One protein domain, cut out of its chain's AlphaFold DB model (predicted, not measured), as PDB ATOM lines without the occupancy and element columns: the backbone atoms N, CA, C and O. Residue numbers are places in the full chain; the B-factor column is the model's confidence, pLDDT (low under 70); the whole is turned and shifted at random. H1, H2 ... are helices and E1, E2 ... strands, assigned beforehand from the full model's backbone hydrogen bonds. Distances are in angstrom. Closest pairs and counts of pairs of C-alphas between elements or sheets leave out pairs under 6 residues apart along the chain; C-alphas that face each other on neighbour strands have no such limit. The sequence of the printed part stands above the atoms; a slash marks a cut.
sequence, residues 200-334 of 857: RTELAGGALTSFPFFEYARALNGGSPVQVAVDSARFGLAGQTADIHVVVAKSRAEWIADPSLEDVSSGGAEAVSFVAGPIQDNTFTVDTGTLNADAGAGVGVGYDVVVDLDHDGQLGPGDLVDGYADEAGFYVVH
ATOM      1  N   ARG A 200     196.012 155.250 184.966       89.50
ATOM      2  CA  ARG A 200     195.759 156.052 186.165       89.50
ATOM      3  C   ARG A 200     196.827 155.791 187.228       89.50
ATOM      4  O   ARG A 200     197.047 154.638 187.605       89.50
ATOM      5  N   THR A 201     197.465 156.847 187.714       89.19
ATOM      6  CA  THR A 201     198.442 156.806 188.809       89.19
ATOM      7  C   THR A 201     198.572 158.187 189.431       89.19
ATOM      8  O   THR A 201     198.406 159.185 188.742       89.19
ATOM      9  N   GLU A 202     198.924 158.250 190.710       90.06
ATOM     10  CA  GLU A 202     199.273 159.510 191.353       90.06
ATOM     11  C   GLU A 202     200.530 160.106 190.709       90.06
ATOM     12  O   GLU A 202     201.489 159.381 190.415       90.06
ATOM     13  N   LEU A 203     200.516 161.419 190.484       94.94
ATOM     14  CA  LEU A 203     201.603 162.164 189.846       94.94
ATOM     15  C   LEU A 203     201.919 163.455 190.597       94.94
ATOM     16  O   LEU A 203     203.097 163.788 190.743       94.94
ATOM     17  N   ALA A 204     200.897 164.181 191.060       96.12
ATOM     18  CA  ALA A 204     201.051 165.515 191.630       96.12
ATOM     19  C   ALA A 204     201.405 165.487 193.124       96.12
ATOM     20  O   ALA A 204     200.926 164.652 193.895       96.12
ATOM     21  N   GLY A 205     202.248 166.426 193.555       95.19
ATOM     22  CA  GLY A 205     202.647 166.528 194.953       95.19
ATOM     23  C   GLY A 205     203.847 167.437 195.188       95.19
ATOM     24  O   GLY A 205     204.035 168.442 194.496       95.19
ATOM     25  N   GLY A 206     204.670 167.076 196.176       94.31
ATOM     26  CA  GLY A 206     205.876 167.819 196.534       94.31
ATOM     27  C   GLY A 206     207.031 166.930 196.992       94.31
ATOM     28  O   GLY A 206     206.838 165.926 197.675       94.31
ATOM     29  N   ALA A 207     208.256 167.327 196.649       95.56
ATOM     30  CA  ALA A 207     209.468 166.622 197.052       95.56
ATOM     31  C   ALA A 207     209.668 166.608 198.578       95.56
ATOM     32  O   ALA A 207     209.389 167.590 199.274       95.56
ATOM     33  N   LEU A 208     210.232 165.504 199.070       95.38
ATOM     34  CA  LEU A 208     210.632 165.295 200.462       95.38
ATOM     35  C   LEU A 208     212.159 165.196 200.573       95.38
ATOM     36  O   LEU A 208     212.855 164.801 199.636       95.38
ATOM     37  N   THR A 209     212.701 165.536 201.742       93.69
ATOM     38  CA  THR A 209     214.156 165.515 201.992       93.69
ATOM     39  C   THR A 209     214.691 164.123 202.341       93.69
ATOM     40  O   THR A 209     215.889 163.865 202.200       93.69
ATOM     41  N   SER A 210     213.812 163.214 202.759       94.75
ATOM     42  CA  SER A 210     214.089 161.824 203.122       94.75
ATOM     43  C   SER A 210     213.155 160.876 202.362       94.75
ATOM     44  O   SER A 210     212.185 161.315 201.748       94.75
ATOM     45  N   PHE A 211     213.466 159.573 202.351       95.69
ATOM     46  CA  PHE A 211     212.628 158.560 201.694       95.69
ATOM     47  C   PHE A 211     211.195 158.604 202.266       95.69
ATOM     48  O   PHE A 211     211.071 158.586 203.493       95.69
ATOM     49  N   PRO A 212     210.138 158.664 201.427       95.88
ATOM     50  CA  PRO A 212     210.072 158.251 200.013       95.88
ATOM     51  C   PRO A 212     210.504 159.286 198.958       95.88
ATOM     52  O   PRO A 212     210.403 159.010 197.763       95.88
ATOM     53  N   PHE A 213     211.039 160.433 199.389       96.38
ATOM     54  CA  PHE A 213     211.556 161.557 198.591       96.38
ATOM     55  C   PHE A 213     210.518 162.343 197.785       96.38
ATOM     56  O   PHE A 213     210.851 163.378 197.207       96.38
ATOM     57  N   PHE A 214     209.268 161.900 197.795       95.69
ATOM     58  CA  PHE A 214     208.142 162.602 197.208       95.69
ATOM     59  C   PHE A 214     206.864 162.217 197.953       95.69
ATOM     60  O   PHE A 214     206.675 161.046 198.264       95.69
ATOM     61  N   GLU A 215     206.015 163.196 198.236       93.88
ATOM     62  CA  GLU A 215     204.677 163.008 198.791       93.88
ATOM     63  C   GLU A 215     203.669 163.330 197.693       93.88
ATOM     64  O   GLU A 215     203.562 164.485 197.274       93.88
ATOM     65  N   TYR A 216     202.924 162.320 197.247       93.50
ATOM     66  CA  TYR A 216     201.764 162.531 196.387       93.50
ATOM     67  C   TYR A 216     200.602 163.062 197.227       93.50
ATOM     68  O   TYR A 216     200.148 162.385 198.162       93.50
ATOM     69  N   ALA A 217     200.121 164.257 196.892       91.88
ATOM     70  CA  ALA A 217     199.167 165.006 197.702       91.88
ATOM     71  C   ALA A 217     197.912 165.340 196.901       91.88
ATOM     72  O   ALA A 217     197.995 165.711 195.732       91.88
ATOM     73  N   ARG A 218     196.751 165.249 197.556       90.88
ATOM     74  CA  ARG A 218     195.473 165.595 196.938       90.88
ATOM     75  C   ARG A 218     195.204 167.092 197.032       90.88
ATOM     76  O   ARG A 218     194.722 167.663 196.064       90.88
ATOM     77  N   ALA A 219     195.524 167.729 198.158       95.38
ATOM     78  CA  ALA A 219     195.410 169.174 198.324       95.38
ATOM     79  C   ALA A 219     196.789 169.851 198.383       95.38
ATOM     80  O   ALA A 219     197.689 169.445 199.126       95.38
ATOM     81  N   LEU A 220     196.939 170.929 197.616       96.81
ATOM     82  CA  LEU A 220     198.110 171.801 197.612       96.81
ATOM     83  C   LEU A 220     197.663 173.241 197.865       96.81
ATOM     84  O   LEU A 220     196.736 173.734 197.228       96.81
ATOM     85  N   ASN A 221     198.334 173.939 198.781       97.44
ATOM     86  CA  ASN A 221     198.027 175.340 199.071       97.44
ATOM     87  C   ASN A 221     198.313 176.231 197.854       97.44
ATOM     88  O   ASN A 221     199.407 176.178 197.286       97.44
ATOM     89  N   GLY A 222     197.374 177.109 197.507       97.12
ATOM     90  CA  GLY A 222     197.552 178.133 196.482       97.12
ATOM     91  C   GLY A 222     198.813 178.967 196.714       97.12
ATOM     92  O   GLY A 222     199.159 179.311 197.844       97.12
ATOM     93  N   GLY A 223     199.534 179.268 195.634       95.75
ATOM     94  CA  GLY A 223     200.850 179.910 195.711       95.75
ATOM     95  C   GLY A 223     202.018 178.952 195.971       95.75
ATOM     96  O   GLY A 223     203.169 179.380 195.878       95.75
ATOM     97  N   SER A 224     201.759 177.671 196.257       95.06
ATOM     98  CA  SER A 224     202.803 176.646 196.377       95.06
ATOM     99  C   SER A 224     203.136 176.045 195.011       95.06
ATOM    100  O   SER A 224     202.234 175.875 194.192       95.06
ATOM    101  N   PRO A 225     204.407 175.695 194.744       95.31
ATOM    102  CA  PRO A 225     204.757 175.003 193.513       95.31
ATOM    103  C   PRO A 225     204.085 173.627 193.449       95.31
ATOM    104  O   PRO A 225     204.011 172.925 194.457       95.31
ATOM    105  N   VAL A 226     203.672 173.230 192.248       96.00
ATOM    106  CA  VAL A 226     203.219 171.867 191.958       96.00
ATOM    107  C   VAL A 226     204.367 171.117 191.308       96.00
ATOM    108  O   VAL A 226     204.957 171.571 190.320       96.00
ATOM    109  N   GLN A 227     204.697 169.964 191.876       97.19
ATOM    110  CA  GLN A 227     205.705 169.072 191.330       97.19
ATOM    111  C   GLN A 227     205.062 167.770 190.874       97.19
ATOM    112  O   GLN A 227     204.036 167.349 191.403       97.19
ATOM    113  N   VAL A 228     205.694 167.143 189.890       97.12
ATOM    114  CA  VAL A 228     205.328 165.833 189.366       97.12
ATOM    115  C   VAL A 228     206.513 164.907 189.522       97.12
ATOM    116  O   VAL A 228     207.635 165.276 189.169       97.12
ATOM    117  N   ALA A 229     206.273 163.706 190.033       96.00
ATOM    118  CA  ALA A 229     207.292 162.680 190.146       96.00
ATOM    119  C   ALA A 229     206.838 161.375 189.499       96.00
ATOM    120  O   ALA A 229     205.695 160.953 189.649       96.00
ATOM    121  N   VAL A 230     207.758 160.726 188.785       93.44
ATOM    122  CA  VAL A 230     207.504 159.431 188.149       93.44
ATOM    123  C   VAL A 230     208.674 158.498 188.424       93.44
ATOM    124  O   VAL A 230     209.813 158.779 188.049       93.44
ATOM    125  N   ASP A 231     208.405 157.344 189.036       89.69
ATOM    126  CA  ASP A 231     209.409 156.285 189.138       89.69
ATOM    127  C   ASP A 231     209.601 155.628 187.758       89.69
ATOM    128  O   ASP A 231     208.821 154.778 187.312       89.69
ATOM    129  N   SER A 232     210.663 156.036 187.060       89.81
ATOM    130  CA  SER A 232     210.946 155.583 185.696       89.81
ATOM    131  C   SER A 232     211.210 154.076 185.601       89.81
ATOM    132  O   SER A 232     211.005 153.493 184.533       89.81
ATOM    133  N   ALA A 233     211.629 153.419 186.689       86.75
ATOM    134  CA  ALA A 233     211.823 151.975 186.728       86.75
ATOM    135  C   ALA A 233     210.483 151.238 186.857       86.75
ATOM    136  O   ALA A 233     210.284 150.230 186.175       86.75
ATOM    137  N   ARG A 234     209.553 151.765 187.665       84.44
ATOM    138  CA  ARG A 234     208.198 151.210 187.835       84.44
ATOM    139  C   ARG A 234     207.399 151.229 186.531       84.44
ATOM    140  O   ARG A 234     206.731 150.246 186.219       84.44
ATOM    141  N   PHE A 235     207.505 152.312 185.763       87.00
ATOM    142  CA  PHE A 235     206.765 152.485 184.505       87.00
ATOM    143  C   PHE A 235     207.575 152.129 183.245       87.00
ATOM    144  O   PHE A 235     207.041 152.144 182.140       87.00
ATOM    145  N   GLY A 236     208.860 151.781 183.376       89.62
ATOM    146  CA  GLY A 236     209.716 151.431 182.233       89.62
ATOM    147  C   GLY A 236     210.030 152.611 181.301       89.62
ATOM    148  O   GLY A 236     210.244 152.416 180.104       89.62
ATOM    149  N   LEU A 237     210.066 153.829 181.843       92.88
ATOM    150  CA  LEU A 237     210.198 155.079 181.086       92.88
ATOM    151  C   LEU A 237     211.641 155.563 180.923       92.88
ATOM    152  O   LEU A 237     211.887 156.533 180.217       92.88
ATOM    153  N   ALA A 238     212.623 154.899 181.534       93.69
ATOM    154  CA  ALA A 238     214.017 155.327 181.454       93.69
ATOM    155  C   ALA A 238     214.519 155.482 179.999       93.69
ATOM    156  O   ALA A 238     214.514 154.535 179.210       93.69
ATOM    157  N   GLY A 239     215.016 156.676 179.672       94.19
ATOM    158  CA  GLY A 239     215.489 157.062 178.342       94.19
ATOM    159  C   GLY A 239     214.394 157.537 177.383       94.19
ATOM    160  O   GLY A 239     214.721 157.864 176.242       94.19
ATOM    161  N   GLN A 240     213.130 157.565 177.816       95.56
ATOM    162  CA  GLN A 240     212.011 158.120 177.059       95.56
ATOM    163  C   GLN A 240     211.844 159.617 177.351       95.56
ATOM    164  O   GLN A 240     212.284 160.119 178.391       95.56
ATOM    165  N   THR A 241     211.220 160.321 176.415       96.81
ATOM    166  CA  THR A 241     210.777 161.710 176.573       96.81
ATOM    167  C   THR A 241     209.261 161.746 176.664       96.81
ATOM    168  O   THR A 241     208.613 160.820 176.185       96.81
ATOM    169  N   ALA A 242     208.729 162.788 177.289       97.44
ATOM    170  CA  ALA A 242     207.298 163.045 177.397       97.44
ATOM    171  C   ALA A 242     207.063 164.550 177.522       97.44
ATOM    172  O   ALA A 242     207.991 165.276 177.897       97.44
ATOM    173  N   ASP A 243     205.838 164.987 177.269       98.00
ATOM    174  CA  ASP A 243     205.365 166.311 177.666       98.00
ATOM    175  C   ASP A 243     204.463 166.154 178.897       98.00
ATOM    176  O   ASP A 243     203.552 165.325 178.920       98.00
ATOM    177  N   ILE A 244     204.743 166.904 179.964       98.00
ATOM    178  CA  ILE A 244     203.892 166.921 181.156       98.00
ATOM    179  C   ILE A 244     202.944 168.106 181.054       98.00
ATOM    180  O   ILE A 244     203.390 169.251 180.967       98.00
ATOM    181  N   HIS A 245     201.651 167.811 181.104       98.19
ATOM    182  CA  HIS A 245     200.574 168.785 181.075       98.19
ATOM    183  C   HIS A 245     199.889 168.869 182.437       98.19
ATOM    184  O   HIS A 245     199.564 167.844 183.038       98.19
ATOM    185  N   VAL A 246     199.605 170.088 182.888       97.81
ATOM    186  CA  VAL A 246     198.628 170.352 183.948       97.81
ATOM    187  C   VAL A 246     197.388 170.922 183.287       97.81
ATOM    188  O   VAL A 246     197.460 171.971 182.649       97.81
ATOM    189  N   VAL A 247     196.250 170.256 183.437       97.19
ATOM    190  CA  VAL A 247     194.983 170.668 182.825       97.19
ATOM    191  C   VAL A 247     193.927 170.912 183.898       97.19
ATOM    192  O   VAL A 247     194.030 170.395 185.011       97.19
ATOM    193  N   VAL A 248     192.882 171.673 183.568       96.31
ATOM    194  CA  VAL A 248     191.667 171.696 184.400       96.31
ATOM    195  C   VAL A 248     191.102 170.279 184.463       96.31
ATOM    196  O   VAL A 248     191.025 169.615 183.427       96.31
ATOM    197  N   ALA A 249     190.723 169.830 185.660       94.69
ATOM    198  CA  ALA A 249     190.205 168.483 185.846       94.69
ATOM    199  C   ALA A 249     188.974 168.225 184.971       94.69
ATOM    200  O   ALA A 249     188.113 169.094 184.806       94.69
ATOM    201  N   LYS A 250     188.896 167.010 184.431       91.31
ATOM    202  CA  LYS A 250     187.754 166.530 183.649       91.31
ATOM    203  C   LYS A 250     187.240 165.238 184.276       91.31
ATOM    204  O   LYS A 250     188.019 164.348 184.614       91.31
ATOM    205  N   SER A 251     185.921 165.094 184.357       88.25
ATOM    206  CA  SER A 251     185.296 163.807 184.662       88.25
ATOM    207  C   SER A 251     185.654 162.770 183.597       88.25
ATOM    208  O   SER A 251     186.013 163.092 182.457       88.25
ATOM    209  N   ARG A 252     185.475 161.485 183.906       86.38
ATOM    210  CA  ARG A 252     185.751 160.415 182.938       86.38
ATOM    211  C   ARG A 252     184.929 160.566 181.655       86.38
ATOM    212  O   ARG A 252     185.416 160.271 180.564       86.38
ATOM    213  N   ALA A 253     183.685 161.030 181.767       87.62
ATOM    214  CA  ALA A 253     182.830 161.286 180.611       87.62
ATOM    215  C   ALA A 253     183.357 162.444 179.745       87.62
ATOM    216  O   ALA A 253     183.327 162.347 178.516       87.62
ATOM    217  N   GLU A 254     183.866 163.504 180.371       90.69
ATOM    218  CA  GLU A 254     184.475 164.644 179.681       90.69
ATOM    219  C   GLU A 254     185.793 164.260 179.012       90.69
ATOM    220  O   GLU A 254     185.987 164.604 177.850       90.69
ATOM    221  N   TRP A 255     186.639 163.462 179.668       91.69
ATOM    222  CA  TRP A 255     187.858 162.916 179.065       91.69
ATOM    223  C   TRP A 255     187.575 162.080 177.809       91.69
ATOM    224  O   TRP A 255     188.276 162.194 176.805       91.69
ATOM    225  N   ILE A 256     186.519 161.260 177.833       89.31
ATOM    226  CA  ILE A 256     186.090 160.467 176.668       89.31
ATOM    227  C   ILE A 256     185.559 161.366 175.542       89.31
ATOM    228  O   ILE A 256     185.729 161.046 174.362       89.31
ATOM    229  N   ALA A 257     184.868 162.451 175.891       92.31
ATOM    230  CA  ALA A 257     184.296 163.377 174.920       92.31
ATOM    231  C   ALA A 257     185.360 164.279 174.278       92.31
ATOM    232  O   ALA A 257     185.283 164.548 173.076       92.31
ATOM    233  N   ASP A 258     186.335 164.723 175.068       94.12
ATOM    234  CA  ASP A 258     187.406 165.618 174.665       94.12
ATOM    235  C   ASP A 258     188.733 165.268 175.371       94.12
ATOM    236  O   ASP A 258     188.997 165.743 176.485       94.12
ATOM    237  N   PRO A 259     189.603 164.480 174.713       95.31
ATOM    238  CA  PRO A 259     190.893 164.103 175.270       95.31
ATOM    239  C   PRO A 259     191.956 165.205 175.154       95.31
ATOM    240  O   PRO A 259     193.100 164.949 175.507       95.31
ATOM    241  N   SER A 260     191.653 166.409 174.646       96.50
ATOM    242  CA  SER A 260     192.693 167.417 174.407       96.50
ATOM    243  C   SER A 260     193.385 167.880 175.692       96.50
ATOM    244  O   SER A 260     192.712 168.165 176.691       96.50
ATOM    245  N   LEU A 261     194.707 168.051 175.615       96.88
ATOM    246  CA  LEU A 261     195.558 168.533 176.699       96.88
ATOM    247  C   LEU A 261     195.826 170.042 176.559       96.88
ATOM    248  O   LEU A 261     196.851 170.471 176.024       96.88
ATOM    249  N   GLU A 262     194.883 170.864 177.022       96.19
ATOM    250  CA  GLU A 262     195.083 172.314 177.138       96.19
ATOM    251  C   GLU A 262     195.778 172.633 178.465       96.19
ATOM    252  O   GLU A 262     195.153 172.620 179.524       96.19
ATOM    253  N   ASP A 263     197.084 172.888 178.397       96.50
ATOM    254  CA  ASP A 263     197.880 173.189 179.583       96.50
ATOM    255  C   ASP A 263     197.508 174.553 180.190       96.50
ATOM    256  O   ASP A 263     197.443 175.564 179.484       96.50
ATOM    257  N   VAL A 264     197.281 174.574 181.503       96.56
ATOM    258  CA  VAL A 264     196.914 175.771 182.275       96.56
ATOM    259  C   VAL A 264     198.001 176.231 183.246       96.56
ATOM    260  O   VAL A 264     197.798 177.201 183.979       96.56
ATOM    261  N   SER A 265     199.160 175.571 183.254       93.69
ATOM    262  CA  SER A 265     200.313 176.026 184.028       93.69
ATOM    263  C   SER A 265     200.903 177.303 183.418       93.69
ATOM    264  O   SER A 265     200.809 177.562 182.214       93.69
ATOM    265  N   SER A 266     201.565 178.132 184.229       85.81
ATOM    266  CA  SER A 266     202.206 179.353 183.700       85.81
ATOM    267  C   SER A 266     203.403 179.085 182.782       85.81
ATOM    268  O   SER A 266     203.785 179.972 182.010       85.81
ATOM    269  N   GLY A 267     204.006 177.896 182.874       82.12
ATOM    270  CA  GLY A 267     205.119 177.461 182.031       82.12
ATOM    271  C   GLY A 267     204.684 176.920 180.668       82.12
ATOM    272  O   GLY A 267     205.494 176.911 179.739       82.12
ATOM    273  N   GLY A 268     203.408 176.540 180.531       91.38
ATOM    274  CA  GLY A 268     202.959 175.627 179.486       91.38
ATOM    275  C   GLY A 268     203.454 174.199 179.746       91.38
ATOM    276  O   GLY A 268     204.150 173.942 180.725       91.38
ATOM    277  N   ALA A 269     203.136 173.283 178.829       92.88
ATOM    278  CA  ALA A 269     203.566 171.892 178.936       92.88
ATOM    279  C   ALA A 269     205.100 171.767 179.035       92.88
ATOM    280  O   ALA A 269     205.841 172.345 178.229       92.88
ATOM    281  N   GLU A 270     205.571 170.989 180.010       94.00
ATOM    282  CA  GLU A 270     206.995 170.809 180.306       94.00
ATOM    283  C   GLU A 270     207.526 169.566 179.577       94.00
ATOM    284  O   GLU A 270     207.157 168.434 179.895       94.00
ATOM    285  N   ALA A 271     208.432 169.759 178.615       95.75
ATOM    286  CA  ALA A 271     209.091 168.657 177.914       95.75
ATOM    287  C   ALA A 271     210.203 168.048 178.780       95.75
ATOM    288  O   ALA A 271     211.220 168.694 179.061       95.75
ATOM    289  N   VAL A 272     210.057 166.778 179.155       96.50
ATOM    290  CA  VAL A 272     210.964 166.087 180.081       96.50
ATOM    291  C   VAL A 272     211.669 164.896 179.440       96.50
ATOM    292  O   VAL A 272     211.281 164.363 178.400       96.50
ATOM    293  N   SER A 273     212.762 164.462 180.067       96.88
ATOM    294  CA  SER A 273     213.453 163.215 179.736       96.88
ATOM    295  C   SER A 273     213.597 162.386 180.998       96.88
ATOM    296  O   SER A 273     214.268 162.810 181.939       96.88
ATOM    297  N   PHE A 274     213.012 161.194 181.003       96.38
ATOM    298  CA  PHE A 274     213.136 160.288 182.134       96.38
ATOM    299  C   PHE A 274     214.496 159.600 182.107       96.38
ATOM    300  O   PHE A 274     214.939 159.073 181.081       96.38
ATOM    301  N   VAL A 275     215.174 159.554 183.248       95.81
ATOM    302  CA  VAL A 275     216.466 158.882 183.399       95.81
ATOM    303  C   VAL A 275     216.325 157.631 184.254       95.81
ATOM    304  O   VAL A 275     215.480 157.552 185.146       95.81
ATOM    305  N   ALA A 276     217.169 156.632 183.987       93.31
ATOM    306  CA  ALA A 276     217.304 155.492 184.885       93.31
ATOM    307  C   ALA A 276     217.926 155.976 186.196       93.31
ATOM    308  O   ALA A 276     219.043 156.493 186.184       93.31
ATOM    309  N   GLY A 277     217.231 155.789 187.310       89.81
ATOM    310  CA  GLY A 277     217.695 156.314 188.582       89.81
ATOM    311  C   GLY A 277     216.581 156.404 189.616       89.81
ATOM    312  O   GLY A 277     215.491 155.878 189.390       89.81
ATOM    313  N   PRO A 278     216.874 157.032 190.760       92.56
ATOM    314  CA  PRO A 278     215.886 157.308 191.789       92.56
ATOM    315  C   PRO A 278     214.816 158.312 191.314       92.56
ATOM    316  O   PRO A 278     215.017 159.063 190.359       92.56
ATOM    317  N   ILE A 279     213.684 158.345 192.015       94.44
ATOM    318  CA  ILE A 279     212.533 159.210 191.739       94.44
ATOM    319  C   ILE A 279     212.915 160.695 191.748       94.44
ATOM    320  O   ILE A 279     212.395 161.450 190.936       94.44
ATOM    321  N   GLN A 280     213.892 161.093 192.571       95.25
ATOM    322  CA  GLN A 280     214.392 162.473 192.634       95.25
ATOM    323  C   GLN A 280     214.971 162.974 191.307       95.25
ATOM    324  O   GLN A 280     214.861 164.157 190.998       95.25
ATOM    325  N   ASP A 281     215.580 162.084 190.515       95.88
ATOM    326  CA  ASP A 281     216.120 162.440 189.199       95.88
ATOM    327  C   ASP A 281     215.000 162.615 188.151       95.88
ATOM    328  O   ASP A 281     215.250 163.099 187.049       95.88
ATOM    329  N   ASN A 282     213.775 162.212 188.498       96.81
ATOM    330  CA  ASN A 282     212.566 162.251 187.678       96.81
ATOM    331  C   ASN A 282     211.437 163.031 188.385       96.81
ATOM    332  O   ASN A 282     210.259 162.697 188.241       96.81
ATOM    333  N   THR A 283     211.807 164.040 189.181       97.62
ATOM    334  CA  THR A 283     210.886 165.011 189.780       97.62
ATOM    335  C   THR A 283     211.012 166.350 189.060       97.62
ATOM    336  O   THR A 283     212.104 166.911 188.959       97.62
ATOM    337  N   PHE A 284     209.890 166.885 188.591       96.81
ATOM    338  CA  PHE A 284     209.822 168.097 187.781       96.81
ATOM    339  C   PHE A 284     208.880 169.103 188.435       96.81
ATOM    340  O   PHE A 284     207.842 168.730 188.970       96.81
ATOM    341  N   THR A 285     209.237 170.387 188.422       96.38
ATOM    342  CA  THR A 285     208.309 171.448 188.839       96.38
ATOM    343  C   THR A 285     207.506 171.866 187.621       96.38
ATOM    344  O   THR A 285     208.086 172.420 186.695       96.38
ATOM    345  N   VAL A 286     206.208 171.573 187.626       95.75
ATOM    346  CA  VAL A 286     205.306 171.816 186.487       95.75
ATOM    347  C   VAL A 286     204.531 173.122 186.632       95.75
ATOM    348  O   VAL A 286     204.117 173.712 185.645       95.75
ATOM    349  N   ASP A 287     204.391 173.628 187.857       96.31
ATOM    350  CA  ASP A 287     203.885 174.972 188.110       96.31
ATOM    351  C   ASP A 287     204.586 175.591 189.325       96.31
ATOM    352  O   ASP A 287     204.924 174.906 190.290       96.31
ATOM    353  N   THR A 288     204.822 176.903 189.294       95.12
ATOM    354  CA  THR A 288     205.534 177.621 190.365       95.12
ATOM    355  C   THR A 288     204.604 178.294 191.381       95.12
ATOM    356  O   THR A 288     205.025 179.245 192.038       95.12
ATOM    357  N   GLY A 289     203.349 177.850 191.492       95.25
ATOM    358  CA  GLY A 289     202.330 178.419 192.382       95.25
ATOM    359  C   GLY A 289     201.451 179.474 191.718       95.25
ATOM    360  O   GLY A 289     201.050 180.444 192.356       95.25
ATOM    361  N   THR A 290     201.191 179.322 190.423       96.00
ATOM    362  CA  THR A 290     200.372 180.237 189.621       96.00
ATOM    363  C   THR A 290     199.005 179.678 189.252       96.00
ATOM    364  O   THR A 290     198.160 180.448 188.792       96.00
ATOM    365  N   LEU A 291     198.778 178.376 189.465       96.81
ATOM    366  CA  LEU A 291     197.465 177.763 189.276       96.81
ATOM    367  C   LEU A 291     196.397 178.497 190.092       96.81
ATOM    368  O   LEU A 291     196.632 178.930 191.226       96.81
ATOM    369  N   ASN A 292     195.210 178.635 189.503       96.12
ATOM    370  CA  ASN A 292     194.094 179.285 190.168       96.12
ATOM    371  C   ASN A 292     193.631 178.442 191.364       96.12
ATOM    372  O   ASN A 292     193.305 177.269 191.207       96.12
ATOM    373  N   ALA A 293     193.570 179.061 192.538       96.12
ATOM    374  CA  ALA A 293     193.053 178.450 193.758       96.12
ATOM    375  C   ALA A 293     191.618 178.903 194.083       96.12
ATOM    376  O   ALA A 293     191.006 178.383 195.009       96.12
ATOM    377  N   ASP A 294     191.093 179.902 193.364       94.31
ATOM    378  CA  ASP A 294     189.779 180.488 193.622       94.31
ATOM    379  C   ASP A 294     188.661 179.538 193.176       94.31
ATOM    380  O   ASP A 294     188.318 179.464 191.993       94.31
ATOM    381  N   ALA A 295     188.117 178.809 194.148       92.00
ATOM    382  CA  ALA A 295     186.979 177.910 194.003       92.00
ATOM    383  C   ALA A 295     185.639 178.587 194.350       92.00
ATOM    384  O   ALA A 295     184.618 177.915 194.521       92.00
ATOM    385  N   GLY A 296     185.619 179.922 194.468       92.88
ATOM    386  CA  GLY A 296     184.450 180.665 194.910       92.88
ATOM    387  C   GLY A 296     184.044 180.274 196.330       92.88
ATOM    388  O   GLY A 296     184.691 180.672 197.292       92.88
ATOM    389  N   ALA A 297     182.932 179.550 196.453       92.69
ATOM    390  CA  ALA A 297     182.403 179.091 197.735       92.69
ATOM    391  C   ALA A 297     182.915 177.698 198.158       92.69
ATOM    392  O   ALA A 297     182.680 177.304 199.292       92.69
ATOM    393  N   GLY A 298     183.598 176.963 197.272       92.25
ATOM    394  CA  GLY A 298     184.239 175.688 197.611       92.25
ATOM    395  C   GLY A 298     185.668 175.869 198.132       92.25
ATOM    396  O   GLY A 298     186.193 176.975 198.135       92.25
ATOM    397  N   VAL A 299     186.321 174.769 198.521       95.19
ATOM    398  CA  VAL A 299     187.668 174.772 199.141       95.19
ATOM    399  C   VAL A 299     188.826 174.901 198.139       95.19
ATOM    400  O   VAL A 299     189.851 175.518 198.438       95.19
ATOM    401  N   GLY A 300     188.710 174.302 196.952       95.56
ATOM    402  CA  GLY A 300     189.812 174.261 195.990       95.56
ATOM    403  C   GLY A 300     189.386 173.914 194.571       95.56
ATOM    404  O   GLY A 300     188.316 173.356 194.342       95.56
ATOM    405  N   VAL A 301     190.236 174.280 193.615       96.38
ATOM    406  CA  VAL A 301     190.024 174.047 192.181       96.38
ATOM    407  C   VAL A 301     190.722 172.752 191.778       96.38
ATOM    408  O   VAL A 301     191.897 172.573 192.098       96.38
ATOM    409  N   GLY A 302     190.003 171.860 191.092       95.81
ATOM    410  CA  GLY A 302     190.517 170.566 190.638       95.81
ATOM    411  C   GLY A 302     191.339 170.652 189.348       95.81
ATOM    412  O   GLY A 302     190.955 171.333 188.393       95.81
ATOM    413  N   TYR A 303     192.440 169.907 189.310       97.06
ATOM    414  CA  TYR A 303     193.348 169.769 188.175       97.06
ATOM    415  C   TYR A 303     193.751 168.305 187.974       97.06
ATOM    416  O   TYR A 303     193.839 167.538 188.935       97.06
ATOM    417  N   ASP A 304     194.062 167.952 186.730       97.12
ATOM    418  CA  ASP A 304     194.656 166.665 186.374       97.12
ATOM    419  C   ASP A 304     196.078 166.891 185.844       97.12
ATOM    420  O   ASP A 304     196.360 167.882 185.162       97.12
ATOM    421  N   VAL A 305     196.980 165.955 186.141       97.50
ATOM    422  CA  VAL A 305     198.309 165.899 185.515       97.50
ATOM    423  C   VAL A 305     198.305 164.784 184.491       97.50
ATOM    424  O   VAL A 305     197.933 163.660 184.818       97.50
ATOM    425  N   VAL A 306     198.778 165.069 183.281       98.00
ATOM    426  CA  VAL A 306     198.967 164.071 182.225       98.00
ATOM    427  C   VAL A 306     200.429 164.051 181.797       98.00
ATOM    428  O   VAL A 306     201.006 165.088 181.488       98.00
ATOM    429  N   VAL A 307     201.031 162.864 181.772       97.88
ATOM    430  CA  VAL A 307     202.320 162.607 181.120       97.88
ATOM    431  C   VAL A 307     202.015 162.032 179.740       97.88
ATOM    432  O   VAL A 307     201.756 160.832 179.624       97.88
ATOM    433  N   ASP A 308     202.034 162.901 178.730       97.44
ATOM    434  CA  ASP A 308     201.842 162.564 177.317       97.44
ATOM    435  C   ASP A 308     203.137 161.953 176.768       97.44
ATOM    436  O   ASP A 308     204.160 162.629 176.608       97.44
ATOM    437  N   LEU A 309     203.113 160.641 176.540       96.06
ATOM    438  CA  LEU A 309     204.288 159.874 176.127       96.06
ATOM    439  C   LEU A 309     204.478 159.831 174.610       96.06
ATOM    440  O   LEU A 309     205.576 159.496 174.151       96.06
ATOM    441  N   ASP A 310     203.439 160.116 173.825       94.69
ATOM    442  CA  ASP A 310     203.516 160.096 172.364       94.69
ATOM    443  C   ASP A 310     203.554 161.491 171.715       94.69
ATOM    444  O   ASP A 310     203.848 161.593 170.514       94.69
ATOM    445  N   HIS A 311     203.449 162.538 172.541       95.69
ATOM    446  CA  HIS A 311     203.571 163.952 172.193       95.69
ATOM    447  C   HIS A 311     202.491 164.420 171.204       95.69
ATOM    448  O   HIS A 311     202.756 165.267 170.334       95.69
ATOM    449  N   ASP A 312     201.296 163.829 171.253       95.38
ATOM    450  CA  ASP A 312     200.200 164.153 170.342       95.38
ATOM    451  C   ASP A 312     199.202 165.188 170.901       95.38
ATOM    452  O   ASP A 312     198.340 165.682 170.153       95.38
ATOM    453  N   GLY A 313     199.376 165.586 172.167       95.69
ATOM    454  CA  GLY A 313     198.557 166.574 172.863       95.69
ATOM    455  C   GLY A 313     197.151 166.077 173.203       95.69
ATOM    456  O   GLY A 313     196.245 166.898 173.399       95.69
ATOM    457  N   GLN A 314     196.930 164.762 173.224       96.12
ATOM    458  CA  GLN A 314     195.679 164.122 173.615       96.12
ATOM    459  C   GLN A 314     195.939 163.038 174.658       96.12
ATOM    460  O   GLN A 314     196.877 162.266 174.549       96.12
ATOM    461  N   LEU A 315     195.047 162.918 175.641       95.69
ATOM    462  CA  LEU A 315     195.065 161.785 176.557       95.69
ATOM    463  C   LEU A 315     194.717 160.497 175.799       95.69
ATOM    464  O   LEU A 315     193.612 160.351 175.259       95.69
ATOM    465  N   GLY A 316     195.636 159.537 175.804       91.75
ATOM    466  CA  GLY A 316     195.528 158.331 175.007       91.75
ATOM    467  C   GLY A 316     196.144 157.069 175.623       91.75
ATOM    468  O   GLY A 316     196.612 157.032 176.762       91.75
ATOM    469  N   PRO A 317     196.083 155.953 174.872       89.50
ATOM    470  CA  PRO A 317     196.688 154.687 175.264       89.50
ATOM    471  C   PRO A 317     198.197 154.799 175.503       89.50
ATOM    472  O   PRO A 317     198.962 154.965 174.559       89.50
ATOM    473  N   GLY A 318     198.628 154.554 176.738       87.44
ATOM    474  CA  GLY A 318     200.044 154.542 177.111       87.44
ATOM    475  C   GLY A 318     200.425 155.670 178.057       87.44
ATOM    476  O   GLY A 318     201.314 155.439 178.871       87.44
ATOM    477  N   ASP A 319     199.712 156.795 178.016       95.25
ATOM    478  CA  ASP A 319     199.946 157.949 178.887       95.25
ATOM    479  C   ASP A 319     199.713 157.625 180.358       95.25
ATOM    480  O   ASP A 319     198.989 156.682 180.711       95.25
ATOM    481  N   LEU A 320     200.317 158.441 181.221       95.62
ATOM    482  CA  LEU A 320     200.027 158.437 182.651       95.62
ATOM    483  C   LEU A 320     199.127 159.621 182.981       95.62
ATOM    484  O   LEU A 320     199.354 160.719 182.482       95.62
ATOM    485  N   VAL A 321     198.141 159.413 183.846       94.75
ATOM    486  CA  VAL A 321     197.253 160.484 184.306       94.75
ATOM    487  C   VAL A 321     196.946 160.339 185.788       94.75
ATOM    488  O   VAL A 321     196.619 159.245 186.254       94.75
ATOM    489  N   ASP A 322     197.027 161.452 186.504       88.50
ATOM    490  CA  ASP A 322     196.464 161.603 187.840       88.50
ATOM    491  C   ASP A 322     195.085 162.237 187.670       88.50
ATOM    492  O   ASP A 322     194.982 163.321 187.096       88.50
ATOM    493  N   GLY A 323     194.032 161.511 188.047       84.62
ATOM    494  CA  GLY A 323     192.646 161.802 187.657       84.62
ATOM    495  C   GLY A 323     192.022 160.677 186.829       84.62
ATOM    496  O   GLY A 323     192.167 159.499 187.171       84.62
ATOM    497  N   TYR A 324     191.305 161.023 185.752       85.44
ATOM    498  CA  TYR A 324     190.597 160.077 184.863       85.44
ATOM    499  C   TYR A 324     189.512 159.236 185.574       85.44
ATOM    500  O   TYR A 324     189.209 158.091 185.218       85.44
ATOM    501  N   ALA A 325     188.908 159.835 186.597       79.62
ATOM    502  CA  ALA A 325     187.706 159.383 187.284       79.62
ATOM    503  C   ALA A 325     186.679 160.530 187.270       79.62
ATOM    504  O   ALA A 325     186.828 161.473 186.499       79.62
ATOM    505  N   ASP A 326     185.629 160.449 188.082       80.50
ATOM    506  CA  ASP A 326     184.769 161.618 188.330       80.50
ATOM    507  C   ASP A 326     185.446 162.626 189.288       80.50
ATOM    508  O   ASP A 326     185.041 163.780 189.363       80.50
ATOM    509  N   GLU A 327     186.536 162.205 189.940       84.31
ATOM    510  CA  GLU A 327     187.389 163.003 190.826       84.31
ATOM    511  C   GLU A 327     188.611 163.565 190.075       84.31
ATOM    512  O   GLU A 327     189.195 162.874 189.229       84.31
ATOM    513  N   ALA A 328     189.045 164.771 190.452       91.62
ATOM    514  CA  ALA A 328     190.296 165.368 189.982       91.62
ATOM    515  C   ALA A 328     191.528 164.623 190.527       91.62
ATOM    516  O   ALA A 328     191.479 164.038 191.614       91.62
ATOM    517  N   GLY A 329     192.653 164.694 189.813       91.69
ATOM    518  CA  GLY A 329     193.942 164.185 190.293       91.69
ATOM    519  C   GLY A 329     194.433 164.908 191.550       91.69
ATOM    520  O   GLY A 329     194.807 164.278 192.538       91.69
ATOM    521  N   PHE A 330     194.373 166.242 191.548       95.50
ATOM    522  CA  PHE A 330     194.697 167.067 192.712       95.50
ATOM    523  C   PHE A 330     193.905 168.380 192.723       95.50
ATOM    524  O   PHE A 330     193.270 168.764 191.745       95.50
ATOM    525  N   TYR A 331     193.961 169.090 193.846       97.12
ATOM    526  CA  TYR A 331     193.266 170.347 194.076       97.12
ATOM    527  C   TYR A 331     194.239 171.417 194.556       97.12
ATOM    528  O   TYR A 331     195.075 171.174 195.431       97.12
ATOM    529  N   VAL A 332     194.087 172.628 194.028       97.81
ATOM    530  CA  VAL A 332     194.754 173.817 194.561       97.81
ATOM    531  C   VAL A 332     193.760 174.568 195.437       97.81
ATOM    532  O   VAL A 332     192.737 175.048 194.945       97.81
ATOM    533  N   VAL A 333     194.048 174.648 196.735       98.06
ATOM    534  CA  VAL A 333     193.140 175.220 197.742       98.06
ATOM    535  C   VAL A 333     193.470 176.683 198.018       98.06
ATOM    536  O   VAL A 333     194.643 177.066 198.074       98.06
ATOM    537  N   HIS A 334     192.451 177.526 198.175       97.44
ATOM    538  CA  HIS A 334     192.660 178.926 198.551       97.44
ATOM    539  C   HIS A 334     192.930 179.067 200.057       97.44
ATOM    540  O   HIS A 334     192.920 178.100 200.817       97.44
TER     541      HIS A 334
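This is residues 200 to 334 of the 857 residues of an uncharacterized protein of Holophagae bacterium (UniProt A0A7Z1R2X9). Two twisted sheets fold together into a small, flattened and imperfect barrel: the larger, branched sheet of E3, E5, E6, E8, E9 and E10 makes one wall, and E2, E1, E4 and E7 make the other. The walls come near each other at E6 and E7 and at E3 and E1, while short H2 and the long link 288 to 299 lie at the periphery. The 135 printed residues, under half of them in named elements, run E1 E2 E3 E4 H1 E5 H2 E6 H3 E7 E8 E9 E10; the class is mixed, helices and strands. The larger sheet is mixed, the smaller antiparallel in the order E2, E1, E4, E7. The whole is compact, with a radius of gyration of the C-alphas of 14.0 A and spans of 44 by 36 by 24 A.

The longest strand, E8, residues 300 to 308, is 25.1 A long, from C-alpha 300 at (189.812, 174.261, 195.990) to C-alpha 308 at (201.842, 162.564, 177.317). E5 is residues 241 to 248, 22.9 A; E6 is 270 to 273, E9 is 320 to 322, E10 is 330 to 333 and E3 is 219 to 221. In the other sheet, E1 is 204 to 207, beginning at (201.051, 165.515, 191.630), E2 is 214 to 216, E4 is 226 to 229 and E7 is 283 to 287, 12.3 A. H1 is 232 to 235, H2 is 252 to 257 and H3 is 279 to 282.

E8 has E5 on one side, antiparallel, with N 245 and O 306 at 2.8 A, and on the other side E9, its hairpin partner, with N 307 and O 320 at 2.8 A, and antiparallel E10, with N 303 and O 330 at 2.8 A. E6 is antiparallel to E5, with N 272 and O 242 at 2.8 A; E3 is parallel to E10, with N 220 and O 331 at 2.9 A. In the smaller sheet, N 215 and O 206 of the hairpin E1 and E2 are 2.9 A apart, N 205 and O 227 of E1 and E4 2.9 A, and N 228 and O 284 of E4 and E7 2.8 A. Between the sheets, the closest C-alphas of E6 and E7 are those of Glu 270 and Val 286, 6.5 A. H3 only grazes the smaller sheet; H1 is close to H3 but not clearly touching, with C-alphas 232 and 282 closest at 7.1 A. H1 and H2 are on neither sheet. In H2 every O i to N i+4 pair is within hydrogen-bond range; H1 and H3 are too short for one, and their single O i to N i+3 pair is within range in H3 but not in H1.

The C-alphas of Gly 239 and Ala 297 are the two farthest apart, at 44.2 A. The links H2 to E6, E7 to E8 and E8 to E9 are long. The printed part has no cut, its mean pLDDT is 93.8, and no printed residue is under 70.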